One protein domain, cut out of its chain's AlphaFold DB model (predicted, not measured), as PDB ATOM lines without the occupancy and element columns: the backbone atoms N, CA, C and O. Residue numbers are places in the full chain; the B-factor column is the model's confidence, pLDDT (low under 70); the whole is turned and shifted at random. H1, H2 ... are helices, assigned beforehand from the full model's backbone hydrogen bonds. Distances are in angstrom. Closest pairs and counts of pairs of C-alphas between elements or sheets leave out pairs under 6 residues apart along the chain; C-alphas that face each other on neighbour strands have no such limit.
ATOM      1  N   LEU A 226     191.820 166.615 119.487       81.81
ATOM      2  CA  LEU A 226     191.941 167.947 120.075       81.81
ATOM      3  C   LEU A 226     193.133 168.031 121.038       81.81
ATOM      4  O   LEU A 226     193.744 169.089 121.131       81.81
ATOM      5  N   ASP A 227     193.532 166.916 121.659       82.12
ATOM      6  CA  ASP A 227     194.766 166.802 122.446       82.12
ATOM      7  C   ASP A 227     196.015 167.192 121.647       82.12
ATOM      8  O   ASP A 227     196.846 167.962 122.121       82.12
ATOM      9  N   ARG A 228     196.135 166.705 120.403       85.19
ATOM     10  CA  ARG A 228     197.262 167.038 119.518       85.19
ATOM     11  C   ARG A 228     197.243 168.515 119.138       85.19
ATOM     12  O   ARG A 228     198.293 169.140 119.036       85.19
ATOM     13  N   ILE A 229     196.050 169.068 118.933       84.88
ATOM     14  CA  ILE A 229     195.872 170.482 118.595       84.88
ATOM     15  C   ILE A 229     196.278 171.365 119.779       84.88
ATOM     16  O   ILE A 229     197.059 172.296 119.598       84.88
ATOM     17  N   ALA A 230     195.816 171.041 120.991       86.06
ATOM     18  CA  ALA A 230     196.222 171.728 122.214       86.06
ATOM     19  C   ALA A 230     197.738 171.649 122.421       86.06
ATOM     20  O   ALA A 230     198.373 172.681 122.618       86.06
ATOM     21  N   ALA A 231     198.331 170.459 122.273       86.81
ATOM     22  CA  ALA A 231     199.773 170.271 122.402       86.81
ATOM     23  C   ALA A 231     200.571 171.146 121.419       86.81
ATOM     24  O   ALA A 231     201.569 171.746 121.810       86.81
ATOM     25  N   ASN A 232     200.116 171.276 120.168       87.56
ATOM     26  CA  ASN A 232     200.761 172.149 119.185       87.56
ATOM     27  C   ASN A 232     200.670 173.634 119.572       87.56
ATOM     28  O   ASN A 232     201.646 174.362 119.417       87.56
ATOM     29  N   LEU A 233     199.516 174.094 120.071       87.94
ATOM     30  CA  LEU A 233     199.338 175.482 120.520       87.94
ATOM     31  C   LEU A 233     200.210 175.797 121.743       87.94
ATOM     32  O   LEU A 233     200.866 176.838 121.796       87.94
ATOM     33  N   GLU A 234     200.253 174.880 122.707       87.94
ATOM     34  CA  GLU A 234     201.083 174.988 123.910       87.94
ATOM     35  C   GLU A 234     202.578 174.964 123.571       87.94
ATOM     36  O   GLU A 234     203.356 175.733 124.140       87.94
ATOM     37  N   GLN A 235     202.981 174.123 122.613       88.19
ATOM     38  CA  GLN A 235     204.357 174.069 122.137       88.19
ATOM     39  C   GLN A 235     204.784 175.402 121.522       88.19
ATOM     40  O   GLN A 235     205.860 175.887 121.862       88.19
ATOM     41  N   THR A 236     203.947 176.025 120.689       86.69
ATOM     42  CA  THR A 236     204.252 177.348 120.129       86.69
ATOM     43  C   THR A 236     204.499 178.373 121.224       86.69
ATOM     44  O   THR A 236     205.500 179.084 121.177       86.69
ATOM     45  N   LEU A 237     203.631 178.431 122.240       85.44
ATOM     46  CA  LEU A 237     203.830 179.342 123.366       85.44
ATOM     47  C   LEU A 237     205.177 179.096 124.059       85.44
ATOM     48  O   LEU A 237     205.864 180.048 124.416       85.44
ATOM     49  N   ALA A 238     205.562 177.829 124.232       83.25
ATOM     50  CA  ALA A 238     206.807 177.456 124.889       83.25
ATOM     51  C   ALA A 238     208.065 177.779 124.063       83.25
ATOM     52  O   ALA A 238     209.112 178.058 124.645       83.25
ATOM     53  N   THR A 239     207.988 177.719 122.730       80.69
ATOM     54  CA  THR A 239     209.157 177.865 121.843       80.69
ATOM     55  C   THR A 239     209.307 179.245 121.216       80.69
ATOM     56  O   THR A 239     210.383 179.556 120.711       80.69
ATOM     57  N   THR A 240     208.255 180.063 121.211       76.62
ATOM     58  CA  THR A 240     208.275 181.398 120.603       76.62
ATOM     59  C   THR A 240     208.548 182.455 121.676       76.62
ATOM     60  O   THR A 240     207.646 182.781 122.452       76.62
ATOM     61  N   PRO A 241     209.763 183.033 121.733       68.00
ATOM     62  CA  PRO A 241     210.044 184.127 122.650       68.00
ATOM     63  C   PRO A 241     209.263 185.372 122.217       68.00
ATOM     64  O   PRO A 241     209.363 185.805 121.072       68.00
ATOM     65  N   ALA A 242     208.510 185.986 123.128       64.69
ATOM     66  CA  ALA A 242     207.910 187.283 122.837       64.69
ATOM     67  C   ALA A 242     209.012 188.340 122.701       64.69
ATOM     68  O   ALA A 242     209.840 188.493 123.601       64.69
ATOM     69  N   ASN A 243     209.021 189.086 121.598       64.19
ATOM     70  CA  ASN A 243     209.948 190.200 121.420       64.19
ATOM     71  C   ASN A 243     209.581 191.375 122.355       64.19
ATOM     72  O   ASN A 243     208.407 191.596 122.636       64.19
ATOM     73  N   LYS A 244     210.563 192.168 122.809       55.31
ATOM     74  CA  LYS A 244     210.336 193.362 123.659       55.31
ATOM     75  C   LYS A 244     209.530 194.465 122.960       55.31
ATOM     76  O   LYS A 244     208.941 195.312 123.621       55.31
ATOM     77  N   GLU A 245     209.493 194.440 121.631       55.94
ATOM     78  CA  GLU A 245     208.663 195.307 120.783       55.94
ATOM     79  C   GLU A 245     207.303 194.663 120.455       55.94
ATOM     80  O   GLU A 245     206.666 195.005 119.462       55.94
ATOM     81  N   SER A 246     206.859 193.688 121.258       62.38
ATOM     82  CA  SER A 246     205.620 192.951 121.020       62.38
ATOM     83  C   SER A 246     204.432 193.888 120.831       62.38
ATOM     84  O   SER A 246     204.103 194.722 121.678       62.38
ATOM     85  N   THR A 247     203.782 193.717 119.689       73.94
ATOM     86  CA  THR A 247     202.718 194.583 119.204       73.94
ATOM     87  C   THR A 247     201.384 194.205 119.833       73.94
ATOM     88  O   THR A 247     201.179 193.096 120.333       73.94
ATOM     89  N   SER A 248     200.410 195.107 119.740       80.38
ATOM     90  CA  SER A 248     199.035 194.810 120.158       80.38
ATOM     91  C   SER A 248     198.406 193.602 119.439       80.38
ATOM     92  O   SER A 248     197.555 192.915 120.008       80.38
ATOM     93  N   THR A 249     198.854 193.296 118.218       83.94
ATOM     94  CA  THR A 249     198.455 192.092 117.477       83.94
ATOM     95  C   THR A 249     199.027 190.833 118.120       83.94
ATOM     96  O   THR A 249     198.291 189.869 118.302       83.94
ATOM     97  N   THR A 250     200.291 190.854 118.555       87.81
ATOM     98  CA  THR A 250     200.917 189.712 119.248       87.81
ATOM     99  C   THR A 250     200.173 189.377 120.543       87.81
ATOM    100  O   THR A 250     199.866 188.211 120.789       87.81
ATOM    101  N   LEU A 251     199.794 190.400 121.322       90.25
ATOM    102  CA  LEU A 251     198.945 190.229 122.506       90.25
ATOM    103  C   LEU A 251     197.584 189.613 122.145       90.25
ATOM    104  O   LEU A 251     197.122 188.690 122.812       90.25
ATOM    105  N   THR A 252     196.953 190.097 121.073       92.62
ATOM    106  CA  THR A 252     195.669 189.559 120.599       92.62
ATOM    107  C   THR A 252     195.792 188.075 120.239       92.62
ATOM    108  O   THR A 252     194.950 187.272 120.645       92.62
ATOM    109  N   CYS A 253     196.859 187.689 119.532       92.19
ATOM    110  CA  CYS A 253     197.139 186.295 119.196       92.19
ATOM    111  C   CYS A 253     197.377 185.441 120.447       92.19
ATOM    112  O   CYS A 253     196.818 184.353 120.529       92.19
ATOM    113  N   LEU A 254     198.131 185.937 121.437       93.12
ATOM    114  CA  LEU A 254     198.365 185.232 122.704       93.12
ATOM    115  C   LEU A 254     197.055 184.956 123.451       93.12
ATOM    116  O   LEU A 254     196.798 183.825 123.857       93.12
ATOM    117  N   VAL A 255     196.204 185.976 123.594       94.81
ATOM    118  CA  VAL A 255     194.890 185.833 124.238       94.81
ATOM    119  C   VAL A 255     194.031 184.827 123.474       94.81
ATOM    120  O   VAL A 255     193.460 183.926 124.080       94.81
ATOM    121  N   CYS A 256     193.981 184.922 122.141       95.56
ATOM    122  CA  CYS A 256     193.215 183.981 121.325       95.56
ATOM    123  C   CYS A 256     193.764 182.547 121.404       95.56
ATOM    124  O   CYS A 256     192.980 181.601 121.370       95.56
ATOM    125  N   LEU A 257     195.083 182.375 121.531       94.94
ATOM    126  CA  LEU A 257     195.732 181.075 121.699       94.94
ATOM    127  C   LEU A 257     195.320 180.441 123.029       94.94
ATOM    128  O   LEU A 257     194.891 179.290 123.044       94.94
ATOM    129  N   LEU A 258     195.382 181.198 124.128       95.19
ATOM    130  CA  LEU A 258     194.967 180.717 125.448       95.19
ATOM    131  C   LEU A 258     193.466 180.411 125.501       95.19
ATOM    132  O   LEU A 258     193.086 179.359 126.011       95.19
ATOM    133  N   GLU A 259     192.620 181.265 124.915       96.12
ATOM    134  CA  GLU A 259     191.182 180.998 124.792       96.12
ATOM    135  C   GLU A 259     190.919 179.725 123.971       96.12
ATOM    136  O   GLU A 259     190.064 178.924 124.346       96.12
ATOM    137  N   ALA A 260     191.661 179.491 122.882       94.69
ATOM    138  CA  ALA A 260     191.538 178.271 122.085       94.69
ATOM    139  C   ALA A 260     191.951 177.019 122.874       94.69
ATOM    140  O   ALA A 260     191.222 176.025 122.857       94.69
ATOM    141  N   VAL A 261     193.078 177.063 123.596       93.25
ATOM    142  CA  VAL A 261     193.524 175.956 124.458       93.25
ATOM    143  C   VAL A 261     192.478 175.674 125.535       93.25
ATOM    144  O   VAL A 261     192.073 174.529 125.710       93.25
ATOM    145  N   LEU A 262     191.976 176.708 126.208       92.44
ATOM    146  CA  LEU A 262     190.956 176.582 127.244       92.44
ATOM    147  C   LEU A 262     189.664 175.963 126.702       92.44
ATOM    148  O   LEU A 262     189.132 175.030 127.298       92.44
ATOM    149  N   LEU A 263     189.187 176.420 125.543       91.62
ATOM    150  CA  LEU A 263     188.017 175.851 124.873       91.62
ATOM    151  C   LEU A 263     188.214 174.374 124.528       91.62
ATOM    152  O   LEU A 263     187.298 173.568 124.715       91.62
ATOM    153  N   ILE A 264     189.403 173.999 124.051       90.31
ATOM    154  CA  ILE A 264     189.754 172.598 123.817       90.31
ATOM    155  C   ILE A 264     189.684 171.825 125.139       90.31
ATOM    156  O   ILE A 264     188.939 170.848 125.228       90.31
ATOM    157  N   ARG A 265     190.382 172.287 126.182       87.75
ATOM    158  CA  ARG A 265     190.452 171.639 127.503       87.75
ATOM    159  C   ARG A 265     189.090 171.498 128.174       87.75
ATOM    160  O   ARG A 265     188.825 170.474 128.786       87.75
ATOM    161  N   GLN A 266     188.172 172.442 127.987       88.19
ATOM    162  CA  GLN A 266     186.789 172.306 128.457       88.19
ATOM    163  C   GLN A 266     186.047 171.128 127.807       88.19
ATOM    164  O   GLN A 266     185.150 170.549 128.418       88.19
ATOM    165  N   ARG A 267     186.424 170.741 126.585       85.88
ATOM    166  CA  ARG A 267     185.809 169.627 125.853       85.88
ATOM    167  C   ARG A 267     186.466 168.277 126.134       85.88
ATOM    168  O   ARG A 267     185.749 167.292 126.274       85.88
ATOM    169  N   ILE A 268     187.797 168.224 126.198       84.88
ATOM    170  CA  ILE A 268     188.563 166.983 126.454       84.88
ATOM    171  C   ILE A 268     188.892 166.754 127.940       84.88
ATOM    172  O   ILE A 268     189.401 165.698 128.305       84.88
ATOM    173  N   ARG A 269     188.505 167.704 128.802       83.94
ATOM    174  CA  ARG A 269     188.885 167.854 130.216       83.94
ATOM    175  C   ARG A 269     190.348 168.274 130.407       83.94
ATOM    176  O   ARG A 269     191.198 168.118 129.531       83.94
ATOM    177  N   PHE A 270     190.623 168.835 131.580       83.50
ATOM    178  CA  PHE A 270     191.959 169.278 131.960       83.50
ATOM    179  C   PHE A 270     192.820 168.078 132.380       83.50
ATOM    180  O   PHE A 270     192.324 167.194 133.091       83.50
ATOM    181  N   PRO A 271     194.092 168.030 131.945       81.06
ATOM    182  CA  PRO A 271     194.995 166.944 132.292       81.06
ATOM    183  C   PRO A 271     195.348 166.984 133.791       81.06
ATOM    184  O   PRO A 271     195.321 168.064 134.396       81.06
ATOM    185  N   PRO A 272     195.715 165.831 134.388       74.81
ATOM    186  CA  PRO A 272     196.123 165.745 135.795       74.81
ATOM    187  C   PRO A 272     197.308 166.663 136.110       74.81
ATOM    188  O   PRO A 272     197.341 167.297 137.157       74.81
ATOM    189  N   VAL A 273     198.259 166.756 135.179       76.56
ATOM    190  CA  VAL A 273     199.414 167.654 135.243       76.56
ATOM    191  C   VAL A 273     199.255 168.702 134.157       76.56
ATOM    192  O   VAL A 273     198.974 168.351 133.009       76.56
ATOM    193  N   GLU A 274     199.432 169.976 134.505       81.25
ATOM    194  CA  GLU A 274     199.333 171.059 133.534       81.25
ATOM    195  C   GLU A 274     200.419 170.926 132.471       81.25
ATOM    196  O   GLU A 274     201.566 170.630 132.796       81.25
ATOM    197  N   THR A 275     200.075 171.120 131.201       82.19
ATOM    198  CA  THR A 275     201.013 170.994 130.078       82.19
ATOM    199  C   THR A 275     201.432 172.351 129.523       82.19
ATOM    200  O   THR A 275     202.515 172.446 128.941       82.19
ATOM    201  N   LEU A 276     200.655 173.409 129.785       84.69
ATOM    202  CA  LEU A 276     201.017 174.783 129.455       84.69
ATOM    203  C   LEU A 276     202.319 175.204 130.163       84.69
ATOM    204  O   LEU A 276     202.500 175.005 131.365       84.69
ATOM    205  N   SER A 277     203.239 175.822 129.418       85.25
ATOM    206  CA  SER A 277     204.470 176.378 129.989       85.25
ATOM    207  C   SER A 277     204.204 177.760 130.584       85.25
ATOM    208  O   SER A 277     204.336 178.780 129.903       85.25
ATOM    209  N   PHE A 278     203.851 177.810 131.867       85.31
ATOM    210  CA  PHE A 278     203.641 179.081 132.562       85.31
ATOM    211  C   PHE A 278     204.896 179.946 132.657       85.31
ATOM    212  O   PHE A 278     204.793 181.166 132.644       85.31
ATOM    213  N   GLY A 279     206.086 179.344 132.661       82.88
ATOM    214  CA  GLY A 279     207.330 180.104 132.582       82.88
ATOM    215  C   GLY A 279     207.466 180.879 131.267       82.88
ATOM    216  O   GLY A 279     207.824 182.058 131.267       82.88
ATOM    217  N   ALA A 280     207.113 180.244 130.144       83.88
ATOM    218  CA  ALA A 280     207.089 180.913 128.845       83.88
ATOM    219  C   ALA A 280     205.979 181.972 128.779       83.88
ATOM    220  O   ALA A 280     206.210 183.066 128.266       83.88
ATOM    221  N   LEU A 281     204.808 181.687 129.364       88.38
ATOM    222  CA  LEU A 281     203.722 182.660 129.475       88.38
ATOM    223  C   LEU A 281     204.150 183.892 130.282       88.38
ATOM    224  O   LEU A 281     203.966 185.011 129.814       88.38
ATOM    225  N   ALA A 282     204.759 183.704 131.454       86.94
ATOM    226  CA  ALA A 282     205.236 184.798 132.291       86.94
ATOM    227  C   ALA A 282     206.242 185.675 131.533       86.94
ATOM    228  O   ALA A 282     206.091 186.892 131.479       86.94
ATOM    229  N   SER A 283     207.223 185.054 130.868       83.81
ATOM    230  CA  SER A 283     208.193 185.768 130.034       83.81
ATOM    231  C   SER A 283     207.514 186.571 128.917       83.81
ATOM    232  O   SER A 283     207.824 187.748 128.716       83.81
ATOM    233  N   ALA A 284     206.538 185.967 128.232       86.81
ATOM    234  CA  ALA A 284     205.791 186.628 127.171       86.81
ATOM    235  C   ALA A 284     205.013 187.851 127.678       86.81
ATOM    236  O   ALA A 284     205.064 188.918 127.067       86.81
ATOM    237  N   LEU A 285     204.339 187.715 128.820       89.62
ATOM    238  CA  LEU A 285     203.531 188.774 129.419       89.62
ATOM    239  C   LEU A 285     204.371 189.916 129.998       89.62
ATOM    240  O   LEU A 285     203.970 191.071 129.867       89.62
ATOM    241  N   LEU A 286     205.546 189.624 130.570       87.06
ATOM    242  CA  LEU A 286     206.492 190.660 130.998       87.06
ATOM    243  C   LEU A 286     207.002 191.481 129.807       87.06
ATOM    244  O   LEU A 286     207.058 192.706 129.882       87.06
ATOM    245  N   ASN A 287     207.303 190.837 128.674       85.88
ATOM    246  CA  ASN A 287     207.693 191.556 127.457       85.88
ATOM    247  C   ASN A 287     206.523 192.360 126.848       85.88
ATOM    248  O   ASN A 287     206.749 193.417 126.261       85.88
ATOM    249  N   MET A 288     205.279 191.909 127.044       87.75
ATOM    250  CA  MET A 288     204.050 192.562 126.566       87.75
ATOM    251  C   MET A 288     203.436 193.567 127.552       87.75
ATOM    252  O   MET A 288     202.336 194.063 127.301       87.75
ATOM    253  N   GLU A 289     204.111 193.909 128.654       88.81
ATOM    254  CA  GLU A 289     203.511 194.688 129.744       88.81
ATOM    255  C   GLU A 289     202.915 196.028 129.274       88.81
ATOM    256  O   GLU A 289     201.786 196.379 129.622       88.81
ATOM    257  N   ASN A 290     203.631 196.757 128.411       88.19
ATOM    258  CA  ASN A 290     203.137 198.015 127.843       88.19
ATOM    259  C   ASN A 290     201.866 197.811 127.002       88.19
ATOM    260  O   ASN A 290     200.928 198.605 127.096       88.19
ATOM    261  N   ALA A 291     201.818 196.748 126.193       88.38
ATOM    262  CA  ALA A 291     200.655 196.429 125.374       88.38
ATOM    263  C   ALA A 291     199.456 196.035 126.251       88.38
ATOM    264  O   ALA A 291     198.340 196.474 125.978       88.38
ATOM    265  N   LEU A 292     199.680 195.275 127.327       90.00
ATOM    266  CA  LEU A 292     198.649 194.914 128.305       90.00
ATOM    267  C   LEU A 292     198.080 196.146 129.008       90.00
ATOM    268  O   LEU A 292     196.862 196.311 129.069       90.00
ATOM    269  N   ALA A 293     198.951 197.050 129.460       88.62
ATOM    270  CA  ALA A 293     198.545 198.276 130.139       88.62
ATOM    271  C   ALA A 293     197.673 199.185 129.253       88.62
ATOM    272  O   ALA A 293     196.780 199.862 129.759       88.62
ATOM    273  N   GLN A 294     197.907 199.182 127.938       89.56
ATOM    274  CA  GLN A 294     197.144 199.969 126.963       89.56
ATOM    275  C   GLN A 294     195.855 199.281 126.481       89.56
ATOM    276  O   GLN A 294     194.991 199.942 125.907       89.56
ATOM    277  N   ASN A 295     195.707 197.969 126.682       89.00
ATOM    278  CA  ASN A 295     194.617 197.170 126.118       89.00
ATOM    279  C   ASN A 295     193.883 196.385 127.216       89.00
ATOM    280  O   ASN A 295     193.946 195.156 127.287       89.00
ATOM    281  N   SER A 296     193.154 197.113 128.065       87.56
ATOM    282  CA  SER A 296     192.510 196.570 129.271       87.56
ATOM    283  C   SER A 296     191.510 195.437 129.006       87.56
ATOM    284  O   SER A 296     191.382 194.538 129.833       87.56
ATOM    285  N   GLU A 297     190.820 195.438 127.862       91.69
ATOM    286  CA  GLU A 297     189.916 194.349 127.464       91.69
ATOM    287  C   GLU A 297     190.665 193.016 127.311       91.69
ATOM    288  O   GLU A 297     190.281 192.010 127.910       91.69
ATOM    289  N   TYR A 298     191.768 193.020 126.560       91.81
ATOM    290  CA  TYR A 298     192.595 191.833 126.335       91.81
ATOM    291  C   TYR A 298     193.293 191.385 127.618       91.81
ATOM    292  O   TYR A 298     193.385 190.189 127.877       91.81
ATOM    293  N   ALA A 299     193.714 192.330 128.459       91.31
ATOM    294  CA  ALA A 299     194.313 192.029 129.754       91.31
ATOM    295  C   ALA A 299     193.314 191.325 130.703       91.31
ATOM    296  O   ALA A 299     193.661 190.346 131.359       91.31
ATOM    297  N   LYS A 300     192.041 191.748 130.715       91.69
ATOM    298  CA  LYS A 300     190.975 191.057 131.464       91.69
ATOM    299  C   LYS A 300     190.708 189.652 130.924       91.69
ATOM    300  O   LYS A 300     190.633 188.710 131.703       91.69
ATOM    301  N   ARG A 301     190.586 189.501 129.600       94.94
ATOM    302  CA  ARG A 301     190.381 188.193 128.945       94.94
ATOM    303  C   ARG A 301     191.524 187.220 129.239       94.94
ATOM    304  O   ARG A 301     191.273 186.055 129.532       94.94
ATOM    305  N   LEU A 302     192.761 187.715 129.227       94.88
ATOM    306  CA  LEU A 302     193.945 186.952 129.612       94.88
ATOM    307  C   LEU A 302     193.831 186.413 131.041       94.88
ATOM    308  O   LEU A 302     194.017 185.217 131.249       94.88
ATOM    309  N   ILE A 303     193.509 187.270 132.015       93.44
ATOM    310  CA  ILE A 303     193.379 186.831 133.408       93.44
ATOM    311  C   ILE A 303     192.243 185.835 133.590       93.44
ATOM    312  O   ILE A 303     192.432 184.853 134.295       93.44
ATOM    313  N   LEU A 304     191.114 186.011 132.901       93.94
ATOM    314  CA  LEU A 304     190.036 185.018 132.921       93.94
ATOM    315  C   LEU A 304     190.502 183.649 132.405       93.94
ATOM    316  O   LEU A 304     190.066 182.622 132.920       93.94
ATOM    317  N   CYS A 305     191.402 183.616 131.417       94.44
ATOM    318  CA  CYS A 305     192.007 182.360 130.980       94.44
ATOM    319  C   CYS A 305     192.899 181.764 132.076       94.44
ATOM    320  O   CYS A 305     192.783 180.578 132.366       94.44
ATOM    321  N   ILE A 306     193.760 182.578 132.695       92.31
ATOM    322  CA  ILE A 306     194.673 182.146 133.766       92.31
ATOM    323  C   ILE A 306     193.892 181.606 134.979       92.31
ATOM    324  O   ILE A 306     194.193 180.511 135.446       92.31
ATOM    325  N   ASP A 307     192.856 182.316 135.435       90.81
ATOM    326  CA  ASP A 307     191.958 181.890 136.520       90.81
ATOM    327  C   ASP A 307     191.287 180.550 136.197       90.81
ATOM    328  O   ASP A 307     191.270 179.629 137.014       90.81
ATOM    329  N   ALA A 308     190.805 180.376 134.965       91.44
ATOM    330  CA  ALA A 308     190.212 179.115 134.542       91.44
ATOM    331  C   ALA A 308     191.231 177.958 134.506       91.44
ATOM    332  O   ALA A 308     190.889 176.849 134.921       91.44
ATOM    333  N   PHE A 309     192.476 178.186 134.068       89.56
ATOM    334  CA  PHE A 309     193.546 177.178 134.169       89.56
ATOM    335  C   PHE A 309     193.902 176.844 135.628       89.56
ATOM    336  O   PHE A 309     194.285 175.710 135.923       89.56
ATOM    337  N   ALA A 310     193.761 177.810 136.540       86.94
ATOM    338  CA  ALA A 310     194.037 177.619 137.958       86.94
ATOM    339  C   ALA A 310     192.954 176.809 138.673       86.94
ATOM    340  O   ALA A 310     193.284 175.945 139.480       86.94
ATOM    341  N   THR A 311     191.682 177.104 138.394       86.69
ATOM    342  CA  THR A 311     190.541 176.680 139.222       86.69
ATOM    343  C   THR A 311     189.729 175.525 138.642       86.69
ATOM    344  O   THR A 311     188.944 174.910 139.365       86.69
ATOM    345  N   THR A 312     189.886 175.194 137.355       85.62
ATOM    346  CA  THR A 312     189.076 174.130 136.745       85.62
ATOM    347  C   THR A 312     189.509 172.742 137.248       85.62
ATOM    348  O   THR A 312     190.700 172.428 137.203       85.62
ATOM    349  N   PRO A 313     188.568 171.868 137.667       80.31
ATOM    350  CA  PRO A 313     188.886 170.515 138.123       80.31
ATOM    351  C   PRO A 313     189.647 169.687 137.078       80.31
ATOM    352  O   PRO A 313     189.280 169.649 135.899       80.31
ATOM    353  N   ARG A 314     190.691 168.986 137.532       78.56
ATOM    354  CA  ARG A 314     191.557 168.135 136.701       78.56
ATOM    355  C   ARG A 314     191.098 166.679 136.740       78.56
ATOM    356  O   ARG A 314     190.469 166.245 137.702       78.56
ATOM    357  N   THR A 360     191.897 171.663 144.057       65.06
ATOM    358  CA  THR A 360     193.344 171.833 143.927       65.06
ATOM    359  C   THR A 360     193.622 172.927 142.906       65.06
ATOM    360  O   THR A 360     193.543 172.692 141.699       65.06
ATOM    361  N   VAL A 361     193.925 174.129 143.397       75.19
ATOM    362  CA  VAL A 361     194.449 175.228 142.581       75.19
ATOM    363  C   VAL A 361     195.761 174.782 141.927       75.19
ATOM    364  O   VAL A 361     196.620 174.205 142.593       75.19
ATOM    365  N   CYS A 362     195.932 175.051 140.630       79.38
ATOM    366  CA  CYS A 362     197.186 174.778 139.920       79.38
ATOM    367  C   CYS A 362     198.327 175.629 140.500       79.38
ATOM    368  O   CYS A 362     198.321 176.853 140.347       79.38
ATOM    369  N   THR A 363     199.310 174.998 141.146       81.12
ATOM    370  CA  THR A 363     200.408 175.711 141.818       81.12
ATOM    371  C   THR A 363     201.259 176.499 140.827       81.12
ATOM    372  O   THR A 363     201.612 177.641 141.100       81.12
ATOM    373  N   GLU A 364     201.483 175.967 139.622       82.00
ATOM    374  CA  GLU A 364     202.275 176.634 138.583       82.00
ATOM    375  C   GLU A 364     201.636 177.943 138.085       82.00
ATOM    376  O   GLU A 364     202.342 178.855 137.652       82.00
ATOM    377  N   VAL A 365     200.304 178.076 138.171       87.06
ATOM    378  CA  VAL A 365     199.625 179.350 137.881       87.06
ATOM    379  C   VAL A 365     199.948 180.385 138.953       87.06
ATOM    380  O   VAL A 365     200.194 181.548 138.631       87.06
ATOM    381  N   VAL A 366     199.955 179.974 140.221       87.62
ATOM    382  CA  VAL A 366     200.287 180.862 141.340       87.62
ATOM    383  C   VAL A 366     201.731 181.326 141.208       87.62
ATOM    384  O   VAL A 366     201.968 182.526 141.222       87.62
ATOM    385  N   GLU A 367     202.673 180.420 140.943       86.12
ATOM    386  CA  GLU A 367     204.083 180.755 140.685       86.12
ATOM    387  C   GLU A 367     204.245 181.762 139.530       86.12
ATOM    388  O   GLU A 367     204.990 182.748 139.633       86.12
ATOM    389  N   CYS A 368     203.498 181.555 138.440       88.88
ATOM    390  CA  CYS A 368     203.448 182.459 137.294       88.88
ATOM    391  C   CYS A 368     202.958 183.856 137.684       88.88
ATOM    392  O   CYS A 368     203.596 184.855 137.350       88.88
ATOM    393  N   LEU A 369     201.820 183.934 138.376       92.38
ATOM    394  CA  LEU A 369     201.220 185.196 138.799       92.38
ATOM    395  C   LEU A 369     202.070 185.906 139.851       92.38
ATOM    396  O   LEU A 369     202.177 187.127 139.791       92.38
ATOM    397  N   THR A 370     202.723 185.178 140.759       90.94
ATOM    398  CA  THR A 370     203.682 185.737 141.719       90.94
ATOM    399  C   THR A 370     204.847 186.392 140.996       90.94
ATOM    400  O   THR A 370     205.162 187.548 141.277       90.94
ATOM    401  N   THR A 371     205.437 185.709 140.012       88.56
ATOM    402  CA  THR A 371     206.498 186.294 139.180       88.56
ATOM    403  C   THR A 371     206.004 187.560 138.484       88.56
ATOM    404  O   THR A 371     206.644 188.607 138.564       88.56
ATOM    405  N   LEU A 372     204.861 187.472 137.799       91.75
ATOM    406  CA  LEU A 372     204.292 188.596 137.062       91.75
ATOM    407  C   LEU A 372     204.002 189.781 137.975       91.75
ATOM    408  O   LEU A 372     204.316 190.909 137.618       91.75
ATOM    409  N   PHE A 373     203.448 189.526 139.157       94.00
ATOM    410  CA  PHE A 373     203.156 190.543 140.149       94.00
ATOM    411  C   PHE A 373     204.427 191.221 140.650       94.00
ATOM    412  O   PHE A 373     204.477 192.444 140.613       94.00
ATOM    413  N   VAL A 374     205.449 190.463 141.064       90.00
ATOM    414  CA  VAL A 374     206.715 191.006 141.596       90.00
ATOM    415  C   VAL A 374     207.475 191.807 140.536       90.00
ATOM    416  O   VAL A 374     208.041 192.854 140.843       90.00
ATOM    417  N   CYS A 375     207.477 191.343 139.284       88.25
ATOM    418  CA  CYS A 375     208.213 191.985 138.196       88.25
ATOM    419  C   CYS A 375     207.428 193.084 137.460       88.25
ATOM    420  O   CYS A 375     208.018 193.774 136.627       88.25
ATOM    421  N   ALA A 376     206.129 193.248 137.721       90.00
ATOM    422  CA  ALA A 376     205.322 194.270 137.064       90.00
ATOM    423  C   ALA A 376     205.730 195.687 137.490       90.00
ATOM    424  O   ALA A 376     205.982 195.975 138.659       90.00
ATOM    425  N   VAL A 377     205.747 196.591 136.516       89.38
ATOM    426  CA  VAL A 377     206.110 198.003 136.665       89.38
ATOM    427  C   VAL A 377     204.901 198.913 136.436       89.38
ATOM    428  O   VAL A 377     204.857 200.020 136.973       89.38
ATOM    429  N   LYS A 378     203.906 198.497 135.641       90.88
ATOM    430  CA  LYS A 378     202.717 199.320 135.359       90.88
ATOM    431  C   LYS A 378     201.637 199.108 136.414       90.88
ATOM    432  O   LYS A 378     201.277 197.987 136.741       90.88
ATOM    433  N   GLU A 379     201.029 200.195 136.884       91.88
ATOM    434  CA  GLU A 379     199.971 200.130 137.905       91.88
ATOM    435  C   GLU A 379     198.801 199.226 137.491       91.88
ATOM    436  O   GLU A 379     198.293 198.439 138.288       91.88
ATOM    437  N   SER A 380     198.395 199.292 136.218       90.19
ATOM    438  CA  SER A 380     197.285 198.496 135.695       90.19
ATOM    439  C   SER A 380     197.593 196.999 135.638       90.19
ATOM    440  O   SER A 380     196.694 196.199 135.894       90.19
ATOM    441  N   THR A 381     198.835 196.604 135.342       91.19
ATOM    442  CA  THR A 381     199.257 195.193 135.334       91.19
ATOM    443  C   THR A 381     199.488 194.682 136.752       91.19
ATOM    444  O   THR A 381     199.055 193.575 137.056       91.19
ATOM    445  N   ILE A 382     200.040 195.503 137.654       93.62
ATOM    446  CA  ILE A 382     200.143 195.193 139.090       93.62
ATOM    447  C   ILE A 382     198.761 194.913 139.676       93.62
ATOM    448  O   ILE A 382     198.571 193.888 140.327       93.62
ATOM    449  N   PHE A 383     197.781 195.786 139.422       93.31
ATOM    450  CA  PHE A 383     196.417 195.592 139.912       93.31
ATOM    451  C   PHE A 383     195.803 194.302 139.370       93.31
ATOM    452  O   PHE A 383     195.170 193.547 140.107       93.31
ATOM    453  N   LEU A 384     196.002 194.050 138.078       92.38
ATOM    454  CA  LEU A 384     195.471 192.892 137.381       92.38
ATOM    455  C   LEU A 384     196.052 191.573 137.920       92.38
ATOM    456  O   LEU A 384     195.292 190.673 138.266       92.38
ATOM    457  N   TYR A 385     197.380 191.473 138.023       93.94
ATOM    458  CA  TYR A 385     198.056 190.278 138.534       93.94
ATOM    459  C   TYR A 385     197.842 190.102 140.033       93.94
ATOM    460  O   TYR A 385     197.548 188.997 140.469       93.94
ATOM    461  N   GLY A 386     197.934 191.185 140.810       92.62
ATOM    462  CA  GLY A 386     197.736 191.159 142.256       92.62
ATOM    463  C   GLY A 386     196.331 190.694 142.625       92.62
ATOM    464  O   GLY A 386     196.183 189.768 143.417       92.62
ATOM    465  N   SER A 387     195.296 191.268 142.004       92.19
ATOM    466  CA  SER A 387     193.903 190.898 142.299       92.19
ATOM    467  C   SER A 387     193.649 189.401 142.113       92.19
ATOM    468  O   SER A 387     193.019 188.784 142.970       92.19
ATOM    469  N   GLU A 388     194.158 188.809 141.028       93.38
ATOM    470  CA  GLU A 388     193.972 187.380 140.772       93.38
ATOM    471  C   GLU A 388     194.887 186.507 141.644       93.38
ATOM    472  O   GLU A 388     194.433 185.517 142.213       93.38
ATOM    473  N   LEU A 389     196.156 186.896 141.818       93.62
ATOM    474  CA  LEU A 389     197.122 186.168 142.642       93.62
ATOM    475  C   LEU A 389     196.614 185.973 144.072       93.62
ATOM    476  O   LEU A 389     196.581 184.849 144.571       93.62
ATOM    477  N   PHE A 390     196.216 187.063 144.729       90.88
ATOM    478  CA  PHE A 390     195.802 187.012 146.129       90.88
ATOM    479  C   PHE A 390     194.445 186.324 146.295       90.88
ATOM    480  O   PHE A 390     194.253 185.609 147.277       90.88
ATOM    481  N   LYS A 391     193.541 186.437 145.309       90.31
ATOM    482  CA  LYS A 391     192.310 185.635 145.255       90.31
ATOM    483  C   LYS A 391     192.632 184.134 145.219       90.31
ATOM    484  O   LYS A 391     192.072 183.380 146.009       90.31
ATOM    485  N   LEU A 392     193.531 183.696 144.336       88.19
ATOM    486  CA  LEU A 392     193.896 182.280 144.199       88.19
ATOM    487  C   LEU A 392     194.673 181.753 145.413       88.19
ATOM    488  O   LEU A 392     194.435 180.629 145.853       88.19
ATOM    489  N   ALA A 393     195.556 182.563 146.000       85.94
ATOM    490  CA  ALA A 393     196.329 182.182 147.181       85.94
ATOM    491  C   ALA A 393     195.438 181.868 148.401       85.94
ATOM    492  O   ALA A 393     195.762 180.965 149.177       85.94
ATOM    493  N   GLN A 394     194.295 182.556 148.533       83.56
ATOM    494  CA  GLN A 394     193.299 182.321 149.589       83.56
ATOM    495  C   GLN A 394     192.478 181.041 149.393       83.56
ATOM    496  O   GLN A 394     191.873 180.553 150.343       83.56
ATOM    497  N   MET A 395     192.434 180.483 148.181       80.06
ATOM    498  CA  MET A 395     191.673 179.258 147.911       80.06
ATOM    499  C   MET A 395     192.372 177.992 148.436       80.06
ATOM    500  O   MET A 395     191.769 176.920 148.446       80.06
ATOM    501  N   SER A 396     193.629 178.090 148.889       70.69
ATOM    502  CA  SER A 396     194.360 176.962 149.474       70.69
ATOM    503  C   SER A 396     193.827 176.602 150.861       70.69
ATOM    504  O   SER A 396     193.959 177.378 151.805       70.69
ATOM    505  N   ALA A 397     193.311 175.381 151.014       59.78
ATOM    506  CA  ALA A 397     192.787 174.891 152.290       59.78
ATOM    507  C   ALA A 397     193.846 174.795 153.412       59.78
ATOM    508  O   ALA A 397     193.491 174.868 154.585       59.78
ATOM    509  N   LYS A 398     195.133 174.635 153.067       61.72
ATOM    510  CA  LYS A 398     196.244 174.482 154.028       61.72
ATOM    511  C   LYS A 398     197.125 175.726 154.169       61.72
ATOM    512  O   LYS A 398     198.097 175.695 154.910       61.72
ATOM    513  N   GLY A 399     196.811 176.814 153.461       65.50
ATOM    514  CA  GLY A 399     197.614 178.042 153.488       65.50
ATOM    515  C   GLY A 399     198.971 177.943 152.775       65.50
ATOM    516  O   GLY A 399     199.669 178.949 152.679       65.50
ATOM    517  N   ASP A 400     199.330 176.789 152.205       77.50
ATOM    518  CA  ASP A 400     200.632 176.558 151.562       77.50
ATOM    519  C   ASP A 400     200.902 177.541 150.408       77.50
ATOM    520  O   ASP A 400     202.008 178.066 150.275       77.50
ATOM    521  N   LEU A 401     199.873 177.866 149.615       80.94
ATOM    522  CA  LEU A 401     199.986 178.865 148.543       80.94
ATOM    523  C   LEU A 401     200.155 180.284 149.085       80.94
ATOM    524  O   LEU A 401     200.903 181.075 148.519       80.94
ATOM    525  N   SER A 402     199.479 180.608 150.189       82.25
ATOM    526  CA  SER A 402     199.616 181.915 150.833       82.25
ATOM    527  C   SER A 402     201.034 182.108 151.369       82.25
ATOM    528  O   SER A 402     201.640 183.143 151.101       82.25
ATOM    529  N   ARG A 403     201.596 181.086 152.029       81.56
ATOM    530  CA  ARG A 403     202.985 181.094 152.503       81.56
ATOM    531  C   ARG A 403     203.975 181.259 151.350       81.56
ATOM    532  O   ARG A 403     204.827 182.135 151.418       81.56
ATOM    533  N   TYR A 404     203.801 180.513 150.258       83.19
ATOM    534  CA  TYR A 404     204.640 180.650 149.064       83.19
ATOM    535  C   TYR A 404     204.646 182.082 148.496       83.19
ATOM    536  O   TYR A 404     205.706 182.626 148.172       83.19
ATOM    537  N   VAL A 405     203.471 182.715 148.392       86.00
ATOM    538  CA  VAL A 405     203.360 184.102 147.915       86.00
ATOM    539  C   VAL A 405     204.071 185.064 148.870       86.00
ATOM    540  O   VAL A 405     204.810 185.934 148.407       86.00
ATOM    541  N   LEU A 406     203.890 184.896 150.184       84.81
ATOM    542  CA  LEU A 406     204.559 185.721 151.191       84.81
ATOM    543  C   LEU A 406     206.080 185.574 151.140       84.81
ATOM    544  O   LEU A 406     206.767 186.592 151.120       84.81
ATOM    545  N   ASP A 407     206.601 184.350 151.070       82.00
ATOM    546  CA  ASP A 407     208.040 184.082 150.982       82.00
ATOM    547  C   ASP A 407     208.633 184.679 149.696       82.00
ATOM    548  O   ASP A 407     209.643 185.379 149.731       82.00
ATOM    549  N   SER A 408     207.938 184.537 148.565       82.62
ATOM    550  CA  SER A 408     208.369 185.143 147.300       82.62
ATOM    551  C   SER A 408     208.389 186.677 147.360       82.62
ATOM    552  O   SER A 408     209.311 187.320 146.850       82.62
ATOM    553  N   CYS A 409     207.384 187.294 147.988       84.00
ATOM    554  CA  CYS A 409     207.358 188.740 148.208       84.00
ATOM    555  C   CYS A 409     208.426 189.186 149.212       84.00
ATOM    556  O   CYS A 409     209.005 190.257 149.036       84.00
ATOM    557  N   ARG A 410     208.719 188.372 150.231       81.31
ATOM    558  CA  ARG A 410     209.768 188.602 151.229       81.31
ATOM    559  C   ARG A 410     211.141 188.670 150.564       81.31
ATOM    560  O   ARG A 410     211.862 189.648 150.750       81.31
ATOM    561  N   ASP A 411     211.449 187.689 149.719       79.12
ATOM    562  CA  ASP A 411     212.714 187.592 148.980       79.12
ATOM    563  C   ASP A 411     212.943 188.772 148.022       79.12
ATOM    564  O   ASP A 411     214.077 189.085 147.653       79.12
ATOM    565  N   ASN A 412     211.863 189.452 147.623       79.06
ATOM    566  CA  ASN A 412     211.885 190.569 146.680       79.06
ATOM    567  C   ASN A 412     211.460 191.900 147.303       79.06
ATOM    568  O   ASN A 412     211.290 192.875 146.574       79.06
ATOM    569  N   PHE A 413     211.322 191.968 148.629       80.06
ATOM    570  CA  PHE A 413     210.685 193.081 149.333       80.06
ATOM    571  C   PHE A 413     211.272 194.453 148.969       80.06
ATOM    572  O   PHE A 413     210.533 195.406 148.751       80.06
ATOM    573  N   MET A 414     212.599 194.538 148.816       79.75
ATOM    574  CA  MET A 414     213.299 195.781 148.454       79.75
ATOM    575  C   MET A 414     212.988 196.298 147.043       79.75
ATOM    576  O   MET A 414     213.236 197.466 146.756       79.75
ATOM    577  N   ASN A 415     212.486 195.436 146.161       80.56
ATOM    578  CA  ASN A 415     212.160 195.773 144.778       80.56
ATOM    579  C   ASN A 415     210.667 196.082 144.588       80.56
ATOM    580  O   ASN A 415     210.272 196.482 143.493       80.56
ATOM    581  N   LEU A 416     209.842 195.888 145.624       85.50
ATOM    582  CA  LEU A 416     208.405 196.132 145.554       85.50
ATOM    583  C   LEU A 416     208.101 197.630 145.672       85.50
ATOM    584  O   LEU A 416     208.621 198.327 146.542       85.50
ATOM    585  N   ASN A 417     207.219 198.121 144.808       89.06
ATOM    586  CA  ASN A 417     206.692 199.479 144.865       89.06
ATOM    587  C   ASN A 417     205.504 199.604 145.837       89.06
ATOM    588  O   ASN A 417     204.968 198.618 146.344       89.06
ATOM    589  N   GLU A 418     205.061 200.840 146.069       89.00
ATOM    590  CA  GLU A 418     203.984 201.162 147.016       89.00
ATOM    591  C   GLU A 418     202.670 200.416 146.729       89.00
ATOM    592  O   GLU A 418     201.993 199.977 147.659       89.00
ATOM    593  N   LEU A 419     202.312 200.218 145.455       90.62
ATOM    594  CA  LEU A 419     201.093 199.496 145.079       90.62
ATOM    595  C   LEU A 419     201.207 198.002 145.383       90.62
ATOM    596  O   LEU A 419     200.278 197.424 145.946       90.62
ATOM    597  N   GLN A 420     202.341 197.382 145.052       92.25
ATOM    598  CA  GLN A 420     202.597 195.975 145.370       92.25
ATOM    599  C   GLN A 420     202.590 195.746 146.888       92.25
ATOM    600  O   GLN A 420     201.983 194.790 147.371       92.25
ATOM    601  N   LEU A 421     203.192 196.662 147.651       89.81
ATOM    602  CA  LEU A 421     203.173 196.630 149.113       89.81
ATOM    603  C   LEU A 421     201.759 196.810 149.677       89.81
ATOM    604  O   LEU A 421     201.386 196.106 150.609       89.81
ATOM    605  N   SER A 422     200.939 197.693 149.099       88.94
ATOM    606  CA  SER A 422     199.536 197.868 149.498       88.94
ATOM    607  C   SER A 422     198.722 196.582 149.318       88.94
ATOM    608  O   SER A 422     198.004 196.161 150.227       88.94
ATOM    609  N   PHE A 423     198.884 195.903 148.178       89.69
ATOM    610  CA  PHE A 423     198.278 194.592 147.943       89.69
ATOM    611  C   PHE A 423     198.726 193.552 148.975       89.69
ATOM    612  O   PHE A 423     197.885 192.842 149.527       89.69
ATOM    613  N   LEU A 424     200.024 193.498 149.275       88.62
ATOM    614  CA  LEU A 424     200.590 192.575 150.255       88.62
ATOM    615  C   LEU A 424     200.069 192.843 151.674       88.62
ATOM    616  O   LEU A 424     199.671 191.913 152.368       88.62
ATOM    617  N   CYS A 425     199.989 194.110 152.084       86.06
ATOM    618  CA  CYS A 425     199.392 194.510 153.357       86.06
ATOM    619  C   CYS A 425     197.922 194.085 153.447       86.06
ATOM    620  O   CYS A 425     197.518 193.485 154.440       86.06
ATOM    621  N   ASN A 426     197.131 194.342 152.400       87.00
ATOM    622  CA  ASN A 426     195.734 193.909 152.346       87.00
ATOM    623  C   ASN A 426     195.612 192.386 152.438       87.00
ATOM    624  O   ASN A 426     194.742 191.881 153.140       87.00
ATOM    625  N   PHE A 427     196.508 191.658 151.775       86.81
ATOM    626  CA  PHE A 427     196.536 190.206 151.826       86.81
ATOM    627  C   PHE A 427     196.857 189.672 153.228       86.81
ATOM    628  O   PHE A 427     196.162 188.776 153.705       86.81
ATOM    629  N   LEU A 428     197.817 190.262 153.944       84.44
ATOM    630  CA  LEU A 428     198.128 189.883 155.329       84.44
ATOM    631  C   LEU A 428     196.911 190.003 156.259       84.44
ATOM    632  O   LEU A 428     196.721 189.148 157.118       84.44
ATOM    633  N   PHE A 429     196.036 190.996 156.054       82.31
ATOM    634  CA  PHE A 429     194.787 191.125 156.824       82.31
ATOM    635  C   PHE A 429     193.753 190.028 156.532       82.31
ATOM    636  O   PHE A 429     192.800 189.871 157.293       82.31
ATOM    637  N   THR A 430     193.914 189.290 155.435       78.19
ATOM    638  CA  THR A 430     192.987 188.229 155.011       78.19
ATOM    639  C   THR A 430     193.466 186.821 155.344       78.19
ATOM    640  O   THR A 430     192.672 185.883 155.287       78.19
ATOM    641  N   ILE A 431     194.741 186.657 155.704       77.88
ATOM    642  CA  ILE A 431     195.311 185.363 156.079       77.88
ATOM    643  C   ILE A 431     194.848 184.992 157.492       77.88
ATOM    644  O   ILE A 431     194.876 185.804 158.415       77.88
ATOM    645  N   SER A 432     194.407 183.747 157.673       69.44
ATOM    646  CA  SER A 432     193.932 183.245 158.968       69.44
ATOM    647  C   SER A 432     195.054 182.775 159.896       69.44
ATOM    648  O   SER A 432     194.863 182.742 161.113       69.44
ATOM    649  N   ASP A 433     196.208 182.389 159.343       73.31
ATOM    650  CA  ASP A 433     197.345 181.894 160.119       73.31
ATOM    651  C   ASP A 433     198.202 183.054 160.647       73.31
ATOM    652  O   ASP A 433     198.924 183.724 159.907       73.31
ATOM    653  N   LYS A 434     198.124 183.286 161.961       70.38
ATOM    654  CA  LYS A 434     198.884 184.342 162.641       70.38
ATOM    655  C   LYS A 434     200.395 184.124 162.572       70.38
ATOM    656  O   LYS A 434     201.129 185.103 162.612       70.38
ATOM    657  N   VAL A 435     200.858 182.878 162.449       71.62
ATOM    658  CA  VAL A 435     202.294 182.564 162.432       71.62
ATOM    659  C   VAL A 435     202.959 183.122 161.176       71.62
ATOM    660  O   VAL A 435     204.034 183.714 161.265       71.62
ATOM    661  N   ASP A 436     202.303 182.996 160.023       71.62
ATOM    662  CA  ASP A 436     202.825 183.509 158.753       71.62
ATOM    663  C   ASP A 436     202.829 185.048 158.727       71.62
ATOM    664  O   ASP A 436     203.770 185.665 158.224       71.62
ATOM    665  N   ILE A 437     201.817 185.677 159.340       74.94
ATOM    666  CA  ILE A 437     201.739 187.138 159.492       74.94
ATOM    667  C   ILE A 437     202.882 187.643 160.376       74.94
ATOM    668  O   ILE A 437     203.613 188.549 159.975       74.94
ATOM    669  N   ASP A 438     203.061 187.049 161.558       77.50
ATOM    670  CA  ASP A 438     204.086 187.463 162.516       77.50
ATOM    671  C   ASP A 438     205.498 187.269 161.942       77.50
ATOM    672  O   ASP A 438     206.363 188.132 162.115       77.50
ATOM    673  N   ALA A 439     205.727 186.181 161.195       77.81
ATOM    674  CA  ALA A 439     206.991 185.923 160.511       77.81
ATOM    675  C   ALA A 439     207.293 186.972 159.428       77.81
ATOM    676  O   ALA A 439     208.413 187.489 159.357       77.81
ATOM    677  N   PHE A 440     206.300 187.318 158.605       78.38
ATOM    678  CA  PHE A 440     206.468 188.320 157.555       78.38
ATOM    679  C   PHE A 440     206.676 189.727 158.140       78.38
ATOM    680  O   PHE A 440     207.607 190.433 157.751       78.38
ATOM    681  N   VAL A 441     205.866 190.127 159.126       78.94
ATOM    682  CA  VAL A 441     205.994 191.428 159.809       78.94
ATOM    683  C   VAL A 441     207.331 191.537 160.545       78.94
ATOM    684  O   VAL A 441     207.993 192.574 160.454       78.94
ATOM    685  N   GLY A 442     207.765 190.472 161.226       80.25
ATOM    686  CA  GLY A 442     209.076 190.402 161.872       80.25
ATOM    687  C   GLY A 442     210.215 190.668 160.887       80.25
ATOM    688  O   GLY A 442     211.064 191.522 161.145       80.25
ATOM    689  N   PHE A 443     210.176 190.034 159.711       83.06
ATOM    690  CA  PHE A 443     211.147 190.292 158.649       83.06
ATOM    691  C   PHE A 443     211.133 191.747 158.164       83.06
ATOM    692  O   PHE A 443     212.202 192.340 158.000       83.06
ATOM    693  N   VAL A 444     209.957 192.347 157.939       79.75
ATOM    694  CA  VAL A 444     209.868 193.752 157.499       79.75
ATOM    695  C   VAL A 444     210.518 194.678 158.529       79.75
ATOM    696  O   VAL A 444     211.313 195.546 158.162       79.75
ATOM    697  N   MET A 445     210.234 194.465 159.816       79.31
ATOM    698  CA  MET A 445     210.807 195.262 160.903       79.31
ATOM    699  C   MET A 445     212.331 195.114 160.971       79.31
ATOM    700  O   MET A 445     213.042 196.116 161.035       79.31
ATOM    701  N   GLU A 446     212.855 193.889 160.893       82.00
ATOM    702  CA  GLU A 446     214.302 193.634 160.855       82.00
ATOM    703  C   GLU A 446     214.982 194.302 159.656       82.00
ATOM    704  O   GLU A 446     216.065 194.884 159.779       82.00
ATOM    705  N   THR A 447     214.325 194.261 158.501       78.69
ATOM    706  CA  THR A 447     214.825 194.813 157.243       78.69
ATOM    707  C   THR A 447     214.889 196.343 157.283       78.69
ATOM    708  O   THR A 447     215.915 196.931 156.926       78.69
ATOM    709  N   MET A 448     213.845 196.997 157.800       74.75
ATOM    710  CA  MET A 448     213.810 198.453 157.996       74.75
ATOM    711  C   MET A 448     214.867 198.912 159.011       74.75
ATOM    712  O   MET A 448     215.657 199.814 158.727       74.75
ATOM    713  N   LEU A 449     214.972 198.220 160.151       74.19
ATOM    714  CA  LEU A 449     215.961 198.519 161.196       74.19
ATOM    715  C   LEU A 449     217.414 198.311 160.733       74.19
ATOM    716  O   LEU A 449     218.338 198.933 161.267       74.19
ATOM    717  N   SER A 450     217.640 197.429 159.759       71.50
ATOM    718  CA  SER A 450     218.966 197.163 159.189       71.50
ATOM    719  C   SER A 450     219.382 198.210 158.149       71.50
ATOM    720  O   SER A 450     220.555 198.585 158.105       71.50
ATOM    721  N   ASN A 451     218.434 198.743 157.372       59.97
ATOM    722  CA  ASN A 451     218.684 199.827 156.415       59.97
ATOM    723  C   ASN A 451     218.982 201.171 157.102       59.97
ATOM    724  O   ASN A 451     219.879 201.896 156.663       59.97
ATOM    725  N   ASP A 452     218.323 201.471 158.225       54.47
ATOM    726  CA  ASP A 452     218.609 202.679 159.015       54.47
ATOM    727  C   ASP A 452     220.045 202.690 159.565       54.47
ATOM    728  O   ASP A 452     220.723 203.720 159.569       54.47
ATOM    729  N   LYS A 453     220.581 201.520 159.936       48.34
ATOM    730  CA  LYS A 453     221.978 201.383 160.386       48.34
ATOM    731  C   LYS A 453     223.008 201.590 159.270       48.34
ATOM    732  O   LYS A 453     224.155 201.923 159.575       48.34
ATOM    733  N   LEU A 454     222.636 201.396 158.002       43.25
ATOM    734  CA  LEU A 454     223.505 201.658 156.849       43.25
ATOM    735  C   LEU A 454     223.519 203.147 156.467       43.25
ATOM    736  O   LEU A 454     224.571 203.668 156.097       43.25
ATOM    737  N   ASN A 455     222.387 203.842 156.612       41.91
ATOM    738  CA  ASN A 455     222.279 205.275 156.323       41.91
ATOM    739  C   ASN A 455     222.876 206.173 157.421       41.91
ATOM    740  O   ASN A 455     223.273 207.293 157.122       41.91
ATOM    741  N   MET A 456     223.034 205.682 158.656       44.09
ATOM    742  CA  MET A 456     223.767 206.395 159.721       44.09
ATOM    743  C   MET A 456     225.302 206.239 159.657       44.09
ATOM    744  O   MET A 456     226.005 206.756 160.524       44.09
ATOM    745  N   LYS A 457     225.840 205.514 158.664       41.12
ATOM    746  CA  LYS A 457     227.290 205.323 158.448       41.12
ATOM    747  C   LYS A 457     227.853 206.072 157.227       41.12
ATOM    748  O   LYS A 457     229.006 205.825 156.870       41.12
ATOM    749  N   LYS A 458     227.075 206.955 156.593       37.56
ATOM    750  CA  LYS A 458     227.562 207.878 155.554       37.56
ATOM    751  C   LYS A 458     227.777 209.278 156.100       37.56
ATOM    752  O   LYS A 458     226.904 209.736 156.867       37.56
TER     753      LYS A 458
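Overview. This is residues 226 to 314 and 360 to 458 of the 458 residues of an uncharacterized protein of Strigomonas culicis (UniProt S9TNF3). The chain winds in stacked turns of helices, forming two rows: H2, H5, H7 and H9 run side by side in one row, and H3, H6, H8 and H10 run the other way in a second row packed on it. H1 pairs with H2 at one end of the stack, short H4 crosses one end of the H5 and H7 row, and residues 449 to 458 stick out past the other end of the stack. The printed part has 188 residues with ten named helices, H1 to H10 in chain order, and no named strand; the class is all helix. It is compact, with a radius of gyration of the C-alphas of 18.1 A, and elongated, spanning 61 by 39 by 26 A.

Along the chain. The longest helix, H10, covers residues 434 to 455 and measures 32.0 A from C-alpha 434 to C-alpha 455 at (222.279, 205.275, 156.323). H2, residues 248 to 268, measures 30.4 A. H5, residues 296 to 311, and H7, residues 379 to 394, each measure 22.3 A. H1, residues 226 to 239, starts at C-alpha 226 at (191.941, 167.947, 120.075). The others are H3, residues 278 to 287; H4, residues 289 to 294; H6, residues 363 to 375; H8, residues 400 to 411; and H9, residues 418 to 428.

Arrangement. H10 touches H8 with residues 436 to 443 alone, the same way at a shallow tilt of 2 degrees; their closest C-alphas, of Arg 403 and Asp 436, are 6.7 A apart. H8 touches H6, closest at the C-alphas of Thr 370 and Val 405, 6.4 A. H6 and H7 form a helical hairpin, opposite ways at 32 degrees, with the C-alphas of Phe 373 and Tyr 385 5.4 A apart. H7 is the hub, touching H4, H5, H6, H8 and H9. H5 to H9 form an up-and-down bundle, each helix running against the one before it. H2 touches H5 the same way at 29 degrees, closest at the C-alphas of Val 255 and Leu 302, 5.6 A. H1 and H3 touch only at their ends. Every O i to N i+4 pair is within hydrogen-bond range in H1, H3, H4, H5, H6, H8 and H9; the counts are 16 of 17 in H2, 11 of 12 in H7 and 17 of 18 in H10.

Size, cuts and confidence. The C-alphas farthest apart, of Leu 226 and Lys 458, are 64.2 A apart. Residues 315 to 359 are not printed, and C-alphas 314 and 360 are 8.3 A apart across this cut. Of the links printed whole, none is long. Low confidence, under 70, falls on residues 241 to 246, 360, 397 to 399, 432 and 451 to 458.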